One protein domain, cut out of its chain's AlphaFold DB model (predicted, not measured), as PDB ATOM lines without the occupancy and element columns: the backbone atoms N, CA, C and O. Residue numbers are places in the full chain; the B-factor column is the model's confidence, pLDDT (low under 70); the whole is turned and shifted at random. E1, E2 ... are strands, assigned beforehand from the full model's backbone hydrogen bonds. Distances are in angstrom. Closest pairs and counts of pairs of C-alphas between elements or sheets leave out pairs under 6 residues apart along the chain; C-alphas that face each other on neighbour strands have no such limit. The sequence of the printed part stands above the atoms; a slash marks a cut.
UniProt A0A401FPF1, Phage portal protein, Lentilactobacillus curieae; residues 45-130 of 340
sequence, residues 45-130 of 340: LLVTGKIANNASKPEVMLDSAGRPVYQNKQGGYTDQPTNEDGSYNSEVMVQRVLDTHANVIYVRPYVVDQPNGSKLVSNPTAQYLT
ATOM      1  N   LEU A  45     -10.867  21.995 114.711       87.56
ATOM      2  CA  LEU A  45      -9.913  23.042 114.348       87.56
ATOM      3  C   LEU A  45     -10.196  23.554 112.928       87.56
ATOM      4  O   LEU A  45     -10.002  22.838 111.945       87.56
ATOM      5  N   LEU A  46     -10.600  24.817 112.811       88.00
ATOM      6  CA  LEU A  46     -10.714  25.519 111.540       88.00
ATOM      7  C   LEU A  46      -9.386  26.202 111.215       88.00
ATOM      8  O   LEU A  46      -8.956  27.118 111.915       88.00
ATOM      9  N   VAL A  47      -8.759  25.784 110.117       86.62
ATOM     10  CA  VAL A  47      -7.546  26.411 109.584       86.62
ATOM     11  C   VAL A  47      -7.885  27.130 108.287       86.62
ATOM     12  O   VAL A  47      -8.353  26.515 107.328       86.62
ATOM     13  N   THR A  48      -7.619  28.432 108.233       84.69
ATOM     14  CA  THR A  48      -7.699  29.222 107.005       84.69
ATOM     15  C   THR A  48      -6.309  29.292 106.369       84.69
ATOM     16  O   THR A  48      -5.330  29.653 107.014       84.69
ATOM     17  N   GLY A  49      -6.189  28.891 105.102       78.56
ATOM     18  CA  GLY A  49      -4.922  28.888 104.363       78.56
ATOM     19  C   GLY A  49      -4.590  27.539 103.730       78.56
ATOM     20  O   GLY A  49      -5.309  26.554 103.882       78.56
ATOM     21  N   LYS A  50      -3.496  27.493 102.964       75.81
ATOM     22  CA  LYS A  50      -3.074  26.261 102.289       75.81
ATOM     23  C   LYS A  50      -2.132  25.487 103.201       75.81
ATOM     24  O   LYS A  50      -1.031  25.967 103.473       75.81
ATOM     25  N   ILE A  51      -2.542  24.294 103.628       75.81
ATOM     26  CA  ILE A  51      -1.658  23.382 104.361       75.81
ATOM     27  C   ILE A  51      -0.419  23.128 103.497       75.81
ATOM     28  O   ILE A  51      -0.506  22.883 102.289       75.81
ATOM     29  N   ALA A  52       0.744  23.271 104.109       67.44
ATOM     30  CA  ALA A  52       2.033  23.083 103.490       67.44
ATOM     31  C   ALA A  52       2.798  22.001 104.243       67.44
ATOM     32  O   ALA A  52       2.728  21.895 105.462       67.44
ATOM     33  N   ASN A  53       3.565  21.219 103.497       66.75
ATOM     34  CA  ASN A  53       4.450  20.232 104.080       66.75
ATOM     35  C   ASN A  53       5.827  20.866 104.356       66.75
ATOM     36  O   ASN A  53       6.341  21.610 103.515       66.75
ATOM     37  N   ASN A  54       6.417  20.567 105.519       57.53
ATOM     38  CA  ASN A  54       7.822  20.867 105.830       57.53
ATOM     39  C   ASN A  54       8.760  19.676 105.537       57.53
ATOM     40  O   ASN A  54       9.977  19.828 105.472       57.53
ATOM     41  N   ALA A  55       8.216  18.483 105.291       57.06
ATOM     42  CA  ALA A  55       8.974  17.362 104.772       57.06
ATOM     43  C   ALA A  55       9.403  17.680 103.336       57.06
ATOM     44  O   ALA A  55       8.636  17.670 102.372       57.06
ATOM     45  N   SER A  56      10.691  17.965 103.212       52.34
ATOM     46  CA  SER A  56      11.410  18.166 101.955       52.34
ATOM     47  C   SER A  56      11.565  16.861 101.160       52.34
ATOM     48  O   SER A  56      12.214  16.854 100.118       52.34
ATOM     49  N   LYS A  57      11.008  15.749 101.658       56.09
ATOM     50  CA  LYS A  57      11.084  14.430 101.043       56.09
ATOM     51  C   LYS A  57       9.695  14.053 100.541       56.09
ATOM     52  O   LYS A  57       8.816  13.805 101.363       56.09
ATOM     53  N   PRO A  58       9.463  14.072  99.222       64.12
ATOM     54  CA  PRO A  58       8.259  13.470  98.684       64.12
ATOM     55  C   PRO A  58       8.324  11.955  98.967       64.12
ATOM     56  O   PRO A  58       9.411  11.374  98.974       64.12
ATOM     57  N   GLU A  59       7.190  11.340  99.288       66.00
ATOM     58  CA  GLU A  59       7.091   9.904  99.579       66.00
ATOM     59  C   GLU A  59       6.559   9.175  98.348       66.00
ATOM     60  O   GLU A  59       5.889   9.777  97.507       66.00
ATOM     61  N   VAL A  60       6.857   7.885  98.218       73.12
ATOM     62  CA  VAL A  60       6.373   7.096  97.084       73.12
ATOM     63  C   VAL A  60       4.853   6.954  97.175       73.12
ATOM     64  O   VAL A  60       4.304   6.653  98.234       73.12
ATOM     65  N   MET A  61       4.159   7.189  96.064       76.31
ATOM     66  CA  MET A  61       2.726   6.964  95.938       76.31
ATOM     67  C   MET A  61       2.452   5.477  96.097       76.31
ATOM     68  O   MET A  61       3.012   4.664  95.367       76.31
ATOM     69  N   LEU A  62       1.585   5.133  97.044       79.12
ATOM     70  CA  LEU A  62       1.156   3.760  97.266       79.12
ATOM     71  C   LEU A  62      -0.225   3.537  96.636       79.12
ATOM     72  O   LEU A  62      -1.079   4.427  96.677       79.12
ATOM     73  N   ASP A  63      -0.445   2.364  96.047       76.81
ATOM     74  CA  ASP A  63      -1.764   1.906  95.602       76.81
ATOM     75  C   ASP A  63      -2.661   1.509  96.799       76.81
ATOM     76  O   ASP A  63      -2.224   1.487  97.952       76.81
ATOM     77  N   SER A  64      -3.927   1.156  96.548       75.88
ATOM     78  CA  SER A  64      -4.874   0.707  97.588       75.88
ATOM     79  C   SER A  64      -4.435  -0.557  98.352       75.88
ATOM     80  O   SER A  64      -5.084  -0.926  99.329       75.88
ATOM     81  N   ALA A  65      -3.365  -1.230  97.916       77.06
ATOM     82  CA  ALA A  65      -2.769  -2.402  98.550       77.06
ATOM     83  C   ALA A  65      -1.417  -2.092  99.231       77.06
ATOM     84  O   ALA A  65      -0.762  -3.009  99.726       77.06
ATOM     85  N   GLY A  66      -0.995  -0.822  99.278       73.81
ATOM     86  CA  GLY A  66       0.236  -0.386  99.939       73.81
ATOM     87  C   GLY A  66       1.515  -0.588  99.121       73.81
ATOM     88  O   GLY A  66       2.601  -0.583  99.699       73.81
ATOM     89  N   ARG A  67       1.421  -0.785  97.800       81.25
ATOM     90  CA  ARG A  67       2.575  -1.008  96.909       81.25
ATOM     91  C   ARG A  67       2.952   0.271  96.148       81.25
ATOM     92  O   ARG A  67       2.046   1.002  95.754       81.25
ATOM     93  N   PRO A  68       4.248   0.531  95.895       81.12
ATOM     94  CA  PRO A  68       4.706   1.656  95.078       81.12
ATOM     95  C   PRO A  68       4.063   1.719  93.687       81.12
ATOM     96  O   PRO A  68       4.019   0.718  92.974       81.12
ATOM     97  N   VAL A  69       3.620   2.909  93.284       84.31
ATOM     98  CA  VAL A  69       3.178   3.219  91.921       84.31
ATOM     99  C   VAL A  69       4.362   3.776  91.138       84.31
ATOM    100  O   VAL A  69       5.044   4.693  91.595       84.31
ATOM    101  N   TYR A  70       4.583   3.263  89.932       84.56
ATOM    102  CA  TYR A  70       5.636   3.704  89.026       84.56
ATOM    103  C   TYR A  70       5.040   4.377  87.783       84.56
ATOM    104  O   TYR A  70       3.930   4.071  87.348       84.56
ATOM    105  N   GLN A  71       5.786   5.301  87.188       82.62
ATOM    106  CA  GLN A  71       5.469   5.932  85.915       82.62
ATOM    107  C   GLN A  71       6.302   5.281  84.810       82.62
ATOM    108  O   GLN A  71       7.533   5.239  84.882       82.62
ATOM    109  N   ASN A  72       5.622   4.771  83.784       78.81
ATOM    110  CA  ASN A  72       6.278   4.220  82.607       78.81
ATOM    111  C   ASN A  72       6.792   5.337  81.679       78.81
ATOM    112  O   ASN A  72       6.370   6.493  81.758       78.81
ATOM    113  N   LYS A  73       7.682   4.996  80.740       73.12
ATOM    114  CA  LYS A  73       8.247   5.961  79.771       73.12
ATOM    115  C   LYS A  73       7.215   6.599  78.831       73.12
ATOM    116  O   LYS A  73       7.512   7.599  78.187       73.12
ATOM    117  N   GLN A  74       6.023   6.017  78.738       74.06
ATOM    118  CA  GLN A  74       4.901   6.509  77.938       74.06
ATOM    119  C   GLN A  74       3.970   7.428  78.754       74.06
ATOM    120  O   GLN A  74       2.964   7.900  78.231       74.06
ATOM    121  N   GLY A  75       4.307   7.703  80.021       69.25
ATOM    122  CA  GLY A  75       3.578   8.601  80.917       69.25
ATOM    123  C   GLY A  75       2.401   7.966  81.666       69.25
ATOM    124  O   GLY A  75       1.736   8.670  82.422       69.25
ATOM    125  N   GLY A  76       2.145   6.668  81.489       77.94
ATOM    126  CA  GLY A  76       1.118   5.908  82.203       77.94
ATOM    127  C   GLY A  76       1.593   5.379  83.560       77.94
ATOM    128  O   GLY A  76       2.784   5.146  83.766       77.94
ATOM    129  N   TYR A  77       0.653   5.172  84.482       81.62
ATOM    130  CA  TYR A  77       0.919   4.591  85.800       81.62
ATOM    131  C   TYR A  77       0.878   3.060  85.744       81.62
ATOM    132  O   TYR A  77      -0.014   2.481  85.126       81.62
ATOM    133  N   THR A  78       1.836   2.406  86.392       80.12
ATOM    134  CA  THR A  78       1.958   0.946  86.476       80.12
ATOM    135  C   THR A  78       2.420   0.533  87.873       80.12
ATOM    136  O   THR A  78       3.051   1.313  88.582       80.12
ATOM    137  N   ASP A  79       2.095  -0.689  88.288       79.62
ATOM    138  CA  ASP A  79       2.567  -1.296  89.538       79.62
ATOM    139  C   ASP A  79       3.905  -2.043  89.366       79.62
ATOM    140  O   ASP A  79       4.461  -2.553  90.339       79.62
ATOM    141  N   GLN A  80       4.443  -2.094  88.140       79.31
ATOM    142  CA  GLN A  80       5.688  -2.793  87.826       79.31
ATOM    143  C   GLN A  80       6.905  -1.848  87.825       79.31
ATOM    144  O   GLN A  80       6.894  -0.827  87.126       79.31
ATOM    145  N   PRO A  81       8.008  -2.214  88.511       79.00
ATOM    146  CA  PRO A  81       9.235  -1.411  88.556       79.00
ATOM    147  C   PRO A  81      10.017  -1.409  87.232       79.00
ATOM    148  O   PRO A  81      10.930  -0.605  87.049       79.00
ATOM    149  N   THR A  82       9.682  -2.298  86.297       80.62
ATOM    150  CA  THR A  82      10.348  -2.444  84.997       80.62
ATOM    151  C   THR A  82       9.330  -2.651  83.886       80.62
ATOM    152  O   THR A  82       8.352  -3.374  84.065       80.62
ATOM    153  N   ASN A  83       9.585  -2.056  82.726       77.12
ATOM    154  CA  ASN A  83       8.826  -2.299  81.502       77.12
ATOM    155  C   ASN A  83       9.229  -3.631  80.848       77.12
ATOM    156  O   ASN A  83      10.284  -4.195  81.142       77.12
ATOM    157  N   GLU A  84       8.421  -4.095  79.893       76.31
ATOM    158  CA  GLU A  84       8.686  -5.307  79.097       76.31
ATOM    159  C   GLU A  84      10.006  -5.244  78.300       76.31
ATOM    160  O   GLU A  84      10.579  -6.276  77.961       76.31
ATOM    161  N   ASP A  85      10.520  -4.039  78.038       72.06
ATOM    162  CA  ASP A  85      11.805  -3.788  77.372       72.06
ATOM    163  C   ASP A  85      13.020  -3.860  78.325       72.06
ATOM    164  O   ASP A  85      14.147  -3.569  77.921       72.06
ATOM    165  N   GLY A  86      12.802  -4.221  79.594       72.88
ATOM    166  CA  GLY A  86      13.832  -4.291  80.633       72.88
ATOM    167  C   GLY A  86      14.268  -2.932  81.186       72.88
ATOM    168  O   GLY A  86      15.181  -2.875  82.010       72.88
ATOM    169  N   SER A  87      13.647  -1.827  80.763       76.06
ATOM    170  CA  SER A  87      13.946  -0.504  81.306       76.06
ATOM    171  C   SER A  87      13.205  -0.226  82.615       76.06
ATOM    172  O   SER A  87      12.045  -0.599  82.779       76.06
ATOM    173  N   TYR A  88      13.881   0.443  83.551       79.19
ATOM    174  CA  TYR A  88      13.325   0.787  84.861       79.19
ATOM    175  C   TYR A  88      12.295   1.920  84.771       79.19
ATOM    176  O   TYR A  88      12.520   2.917  84.077       79.19
ATOM    177  N   ASN A  89      11.192   1.766  85.501       81.50
ATOM    178  CA  ASN A  89      10.165   2.785  85.695       81.50
ATOM    179  C   ASN A  89      10.495   3.659  86.905       81.50
ATOM    180  O   ASN A  89      11.067   3.188  87.886       81.50
ATOM    181  N   SER A  90      10.140   4.942  86.838       78.12
ATOM    182  CA  SER A  90      10.382   5.883  87.935       78.12
ATOM    183  C   SER A  90       9.248   5.830  88.952       78.12
ATOM    184  O   SER A  90       8.089   5.923  88.563       78.12
ATOM    185  N   GLU A  91       9.564   5.729  90.241       79.69
ATOM    186  CA  GLU A  91       8.576   5.827  91.322       79.69
ATOM    187  C   GLU A  91       7.826   7.165  91.260       79.69
ATOM    188  O   GLU A  91       8.426   8.235  91.116       79.69
ATOM    189  N   VAL A  92       6.498   7.107  91.347       78.44
ATOM    190  CA  VAL A  92       5.654   8.297  91.430       78.44
ATOM    191  C   VAL A  92       5.721   8.802  92.852       78.44
ATOM    192  O   VAL A  92       5.384   8.079  93.782       78.44
ATOM    193  N   MET A  93       6.117  10.056  93.027       68.62
ATOM    194  CA  MET A  93       6.257  10.643  94.351       68.62
ATOM    195  C   MET A  93       5.067  11.559  94.643       68.62
ATOM    196  O   MET A  93       4.757  12.455  93.856       68.62
ATOM    197  N   VAL A  94       4.409  11.364  95.782       70.06
ATOM    198  CA  VAL A  94       3.356  12.246  96.297       70.06
ATOM    199  C   VAL A  94       3.865  12.994  97.517       70.06
ATOM    200  O   VAL A  94       4.509  12.449  98.413       70.06
ATOM    201  N   GLN A  95       3.561  14.284  97.579       62.97
ATOM    202  CA  GLN A  95       3.802  15.052  98.787       62.97
ATOM    203  C   GLN A  95       2.585  14.874  99.700       62.97
ATOM    204  O   GLN A  95       1.520  15.418  99.406       62.97
ATOM    205  N   ARG A  96       2.712  14.122 100.807       58.84
ATOM    206  CA  ARG A  96       1.671  14.140 101.852       58.84
ATOM    207  C   ARG A  96       1.584  15.568 102.377       58.84
ATOM    208  O   ARG A  96       2.582  16.125 102.813       58.84
ATOM    209  N   VAL A  97       0.427  16.207 102.248       62.66
ATOM    210  CA  VAL A  97       0.281  17.622 102.623       62.66
ATOM    211  C   VAL A  97       0.077  17.769 104.136       62.66
ATOM    212  O   VAL A  97       0.474  18.781 104.700       62.66
ATOM    213  N   LEU A  98      -0.468  16.738 104.792       68.31
ATOM    214  CA  LEU A  98      -0.732  16.687 106.228       68.31
ATOM    215  C   LEU A  98      -0.194  15.370 106.808       68.31
ATOM    216  O   LEU A  98      -0.560  14.294 106.334       68.31
ATOM    217  N   ASP A  99       0.667  15.464 107.820       71.94
ATOM    218  CA  ASP A  99       1.130  14.329 108.624       71.94
ATOM    219  C   ASP A  99       0.430  14.362 109.987       71.94
ATOM    220  O   ASP A  99       0.544  15.338 110.724       71.94
ATOM    221  N   THR A 100      -0.305  13.301 110.313       70.75
ATOM    222  CA  THR A 100      -1.083  13.178 111.555       70.75
ATOM    223  C   THR A 100      -0.225  12.873 112.782       70.75
ATOM    224  O   THR A 100      -0.725  12.979 113.896       70.75
ATOM    225  N   HIS A 101       1.041  12.484 112.601       77.81
ATOM    226  CA  HIS A 101       1.982  12.253 113.705       77.81
ATOM    227  C   HIS A 101       2.868  13.472 113.990       77.81
ATOM    228  O   HIS A 101       3.626  13.475 114.960       77.81
ATOM    229  N   ALA A 102       2.796  14.505 113.149       76.56
ATOM    230  CA  ALA A 102       3.543  15.732 113.351       76.56
ATOM    231  C   ALA A 102       2.834  16.631 114.376       76.56
ATOM    232  O   ALA A 102       1.656  16.946 114.238       76.56
ATOM    233  N   ASN A 103       3.583  17.139 115.359       81.12
ATOM    234  CA  ASN A 103       3.070  18.087 116.363       81.12
ATOM    235  C   ASN A 103       2.864  19.514 115.812       81.12
ATOM    236  O   ASN A 103       2.472  20.412 116.553       81.12
ATOM    237  N   VAL A 104       3.199  19.759 114.539       79.75
ATOM    238  CA  VAL A 104       3.175  21.088 113.913       79.75
ATOM    239  C   VAL A 104       2.581  20.989 112.514       79.75
ATOM    240  O   VAL A 104       3.039  20.194 111.694       79.75
ATOM    241  N   ILE A 105       1.615  21.860 112.222       79.12
ATOM    242  CA  ILE A 105       1.041  22.048 110.887       79.12
ATOM    243  C   ILE A 105       1.599  23.348 110.307       79.12
ATOM    244  O   ILE A 105       1.491  24.406 110.924       79.12
ATOM    245  N   TYR A 106       2.182  23.286 109.109       79.50
ATOM    246  CA  TYR A 106       2.629  24.481 108.395       79.50
ATOM    247  C   TYR A 106       1.513  24.959 107.472       79.50
ATOM    248  O   TYR A 106       0.931  24.174 106.727       79.50
ATOM    249  N   VAL A 107       1.218  26.257 107.493       82.81
ATOM    250  CA  VAL A 107       0.163  26.856 106.667       82.81
ATOM    251  C   VAL A 107       0.749  28.032 105.902       82.81
ATOM    252  O   VAL A 107       1.440  28.876 106.468       82.81
ATOM    253  N   ARG A 108       0.505  28.079 104.592       80.00
ATOM    254  CA  ARG A 108       0.936  29.187 103.736       80.00
ATOM    255  C   ARG A 108      -0.182  30.223 103.592       80.00
ATOM    256  O   ARG A 108      -1.338  29.824 103.405       80.00
ATOM    257  N   PRO A 109       0.158  31.527 103.617       82.00
ATOM    258  CA  PRO A 109      -0.796  32.588 103.334       82.00
ATOM    259  C   PRO A 109      -1.309  32.482 101.904       82.00
ATOM    260  O   PRO A 109      -0.601  32.040 100.992       82.00
ATOM    261  N   TYR A 110      -2.548  32.915 101.712       81.75
ATOM    262  CA  TYR A 110      -3.137  33.025 100.389       81.75
ATOM    263  C   TYR A 110      -2.850  34.421  99.832       81.75
ATOM    264  O   TYR A 110      -3.109  35.421 100.500       81.75
ATOM    265  N   VAL A 111      -2.290  34.494  98.626       81.88
ATOM    266  CA  VAL A 111      -1.930  35.759  97.972       81.88
ATOM    267  C   VAL A 111      -2.791  35.920  96.728       81.88
ATOM    268  O   VAL A 111      -2.763  35.056  95.854       81.88
ATOM    269  N   VAL A 112      -3.547  37.014  96.662       82.31
ATOM    270  CA  VAL A 112      -4.361  37.388  95.500       82.31
ATOM    271  C   VAL A 112      -3.751  38.612  94.842       82.31
ATOM    272  O   VAL A 112      -3.540  39.635  95.499       82.31
ATOM    273  N   ASP A 113      -3.501  38.521  93.541       85.56
ATOM    274  CA  ASP A 113      -3.105  39.671  92.738       85.56
ATOM    275  C   ASP A 113      -4.347  40.527  92.446       85.56
ATOM    276  O   ASP A 113      -5.313  40.070  91.830       85.56
ATOM    277  N   GLN A 114      -4.357  41.771  92.927       83.19
ATOM    278  CA  GLN A 114      -5.439  42.711  92.652       83.19
ATOM    279  C   GLN A 114      -5.269  43.338  91.254       83.19
ATOM    280  O   GLN A 114      -4.141  43.512  90.786       83.19
ATOM    281  N   PRO A 115      -6.363  43.780  90.598       82.19
ATOM    282  CA  PRO A 115      -6.310  44.404  89.268       82.19
ATOM    283  C   PRO A 115      -5.439  45.671  89.181       82.19
ATOM    284  O   PRO A 115      -5.063  46.091  88.093       82.19
ATOM    285  N   ASN A 116      -5.125  46.287  90.323       83.94
ATOM    286  CA  ASN A 116      -4.258  47.461  90.453       83.94
ATOM    287  C   ASN A 116      -2.755  47.109  90.567       83.94
ATOM    288  O   ASN A 116      -1.945  48.001  90.807       83.94
ATOM    289  N   GLY A 117      -2.375  45.829  90.455       80.88
ATOM    290  CA  GLY A 117      -0.991  45.358  90.597       80.88
ATOM    291  C   GLY A 117      -0.497  45.213  92.043       80.88
ATOM    292  O   GLY A 117       0.656  44.843  92.257       80.88
ATOM    293  N   SER A 118      -1.346  45.480  93.040       83.19
ATOM    294  CA  SER A 118      -1.043  45.259  94.459       83.19
ATOM    295  C   SER A 118      -1.339  43.811  94.856       83.19
ATOM    296  O   SER A 118      -2.276  43.195  94.351       83.19
ATOM    297  N   LYS A 119      -0.563  43.259  95.792       83.44
ATOM    298  CA  LYS A 119      -0.782  41.906  96.322       83.44
ATOM    299  C   LYS A 119      -1.565  41.979  97.625       83.44
ATOM    300  O   LYS A 119      -1.089  42.577  98.587       83.44
ATOM    301  N   LEU A 120      -2.734  41.347  97.672       83.12
ATOM    302  CA  LEU A 120      -3.468  41.142  98.916       83.12
ATOM    303  C   LEU A 120      -3.011  39.827  99.541       83.12
ATOM    304  O   LEU A 120      -3.225  38.758  98.971       83.12
ATOM    305  N   VAL A 121      -2.373  39.911 100.707       82.19
ATOM    306  CA  VAL A 121      -1.946  38.742 101.481       82.19
ATOM    307  C   VAL A 121      -2.984  38.479 102.565       82.19
ATOM    308  O   VAL A 121      -3.127  39.271 103.493       82.19
ATOM    309  N   SER A 122      -3.707  37.368 102.445       83.81
ATOM    310  CA  SER A 122      -4.549  36.846 103.518       83.81
ATOM    311  C   SER A 122      -3.699  35.931 104.397       83.81
ATOM    312  O   SER A 122      -3.243  34.869 103.954       83.81
ATOM    313  N   ASN A 123      -3.426  36.382 105.621       85.38
ATOM    314  CA  ASN A 123      -2.657  35.610 106.590       85.38
ATOM    315  C   ASN A 123      -3.474  34.401 107.064       85.38
ATOM    316  O   ASN A 123      -4.673  34.546 107.304       85.38
ATOM    317  N   PRO A 124      -2.845  33.224 107.210       87.31
ATOM    318  CA  PRO A 124      -3.545  32.054 107.695       87.31
ATOM    319  C   PRO A 124      -3.879  32.214 109.178       87.31
ATOM    320  O   PRO A 124      -3.068  32.718 109.956       87.31
ATOM    321  N   THR A 125      -5.060  31.755 109.572       87.62
ATOM    322  CA  THR A 125      -5.501  31.697 110.969       87.62
ATOM    323  C   THR A 125      -5.886  30.271 111.329       87.62
ATOM    324  O   THR A 125      -6.298  29.490 110.472       87.62
ATOM    325  N   ALA A 126      -5.744  29.919 112.600       88.12
ATOM    326  CA  ALA A 126      -6.227  28.659 113.140       88.12
ATOM    327  C   ALA A 126      -7.048  28.971 114.390       88.12
ATOM    328  O   ALA A 126      -6.564  29.664 115.283       88.12
ATOM    329  N   GLN A 127      -8.289  28.495 114.431       89.38
ATOM    330  CA  GLN A 127      -9.187  28.678 115.566       89.38
ATOM    331  C   GLN A 127     -10.028  27.422 115.767       89.38
ATOM    332  O   GLN A 127     -10.448  26.793 114.796       89.38
ATOM    333  N   TYR A 128     -10.281  27.054 117.018       89.81
ATOM    334  CA  TYR A 128     -11.266  26.024 117.315       89.81
ATOM    335  C   TYR A 128     -12.662  26.593 117.076       89.81
ATOM    336  O   TYR A 128     -12.969  27.708 117.499       89.81
ATOM    337  N   LEU A 129     -13.488  25.847 116.351       89.44
ATOM    338  CA  LEU A 129     -14.893  26.169 116.187       89.44
ATOM    339  C   LEU A 129     -15.635  25.658 117.419       89.44
ATOM    340  O   LEU A 129     -15.896  24.463 117.536       89.44
ATOM    341  N   THR A 130     -15.941  26.572 118.329       88.00
ATOM    342  CA  THR A 130     -16.697  26.302 119.553       88.00
ATOM    343  C   THR A 130     -18.043  27.013 119.488       88.00
ATOM    344  O   THR A 130     -18.161  28.081 118.880       88.00
TER     345      THR A 130
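Overview. This is residues 45 to 130 of the 340 residues of the protein "Phage portal protein" of Lentilactobacillus curieae (UniProt A0A401FPF1). This model has little regular structure: a long loop, residues 53 to 105, reaches away from three short strand pairs gathered at one end. The 86 printed residues hold no named helix and six strands, E1 to E6 in order, in three antiparallel sheets: E1 - E6, E2 - E3, E4 - E5. The class is all strand, with 23 residues in named elements; the whole is extended, with radius of gyration of the C-alphas 19.2 A and spans 54 by 37 by 20 A.

Arrangement. E1, residues 45 to 48, is antiparallel to E6, residues 125 to 129; N 46 and O 127, 2.8 A apart, are within hydrogen-bond range. E2, residues 50 to 52, forms a hairpin with E3, residues 106 to 108; N 52 and O 106 are 2.8 A apart. E4, residues 110 to 113, forms another with E5, residues 119 to 122; N 112 and O 120 are 2.9 A apart. E3 runs on into E4 at 12 degrees.

Along the chain. E1, 9.8 A long, begins at C-alpha 45 (-9.913, 23.042, 114.348); E6, 12.1 A long, ends at C-alpha 129 (-14.893, 26.169, 116.187). E2 measures 6.1 A, E3 6.8 A, E4 10.1 A and E5 9.6 A.

Size, cuts and confidence. The printed part has no cut. The link E2 to E3 is long. The pLDDT is under 70 at residues 52 to 59, 75, 93 and 95 to 98.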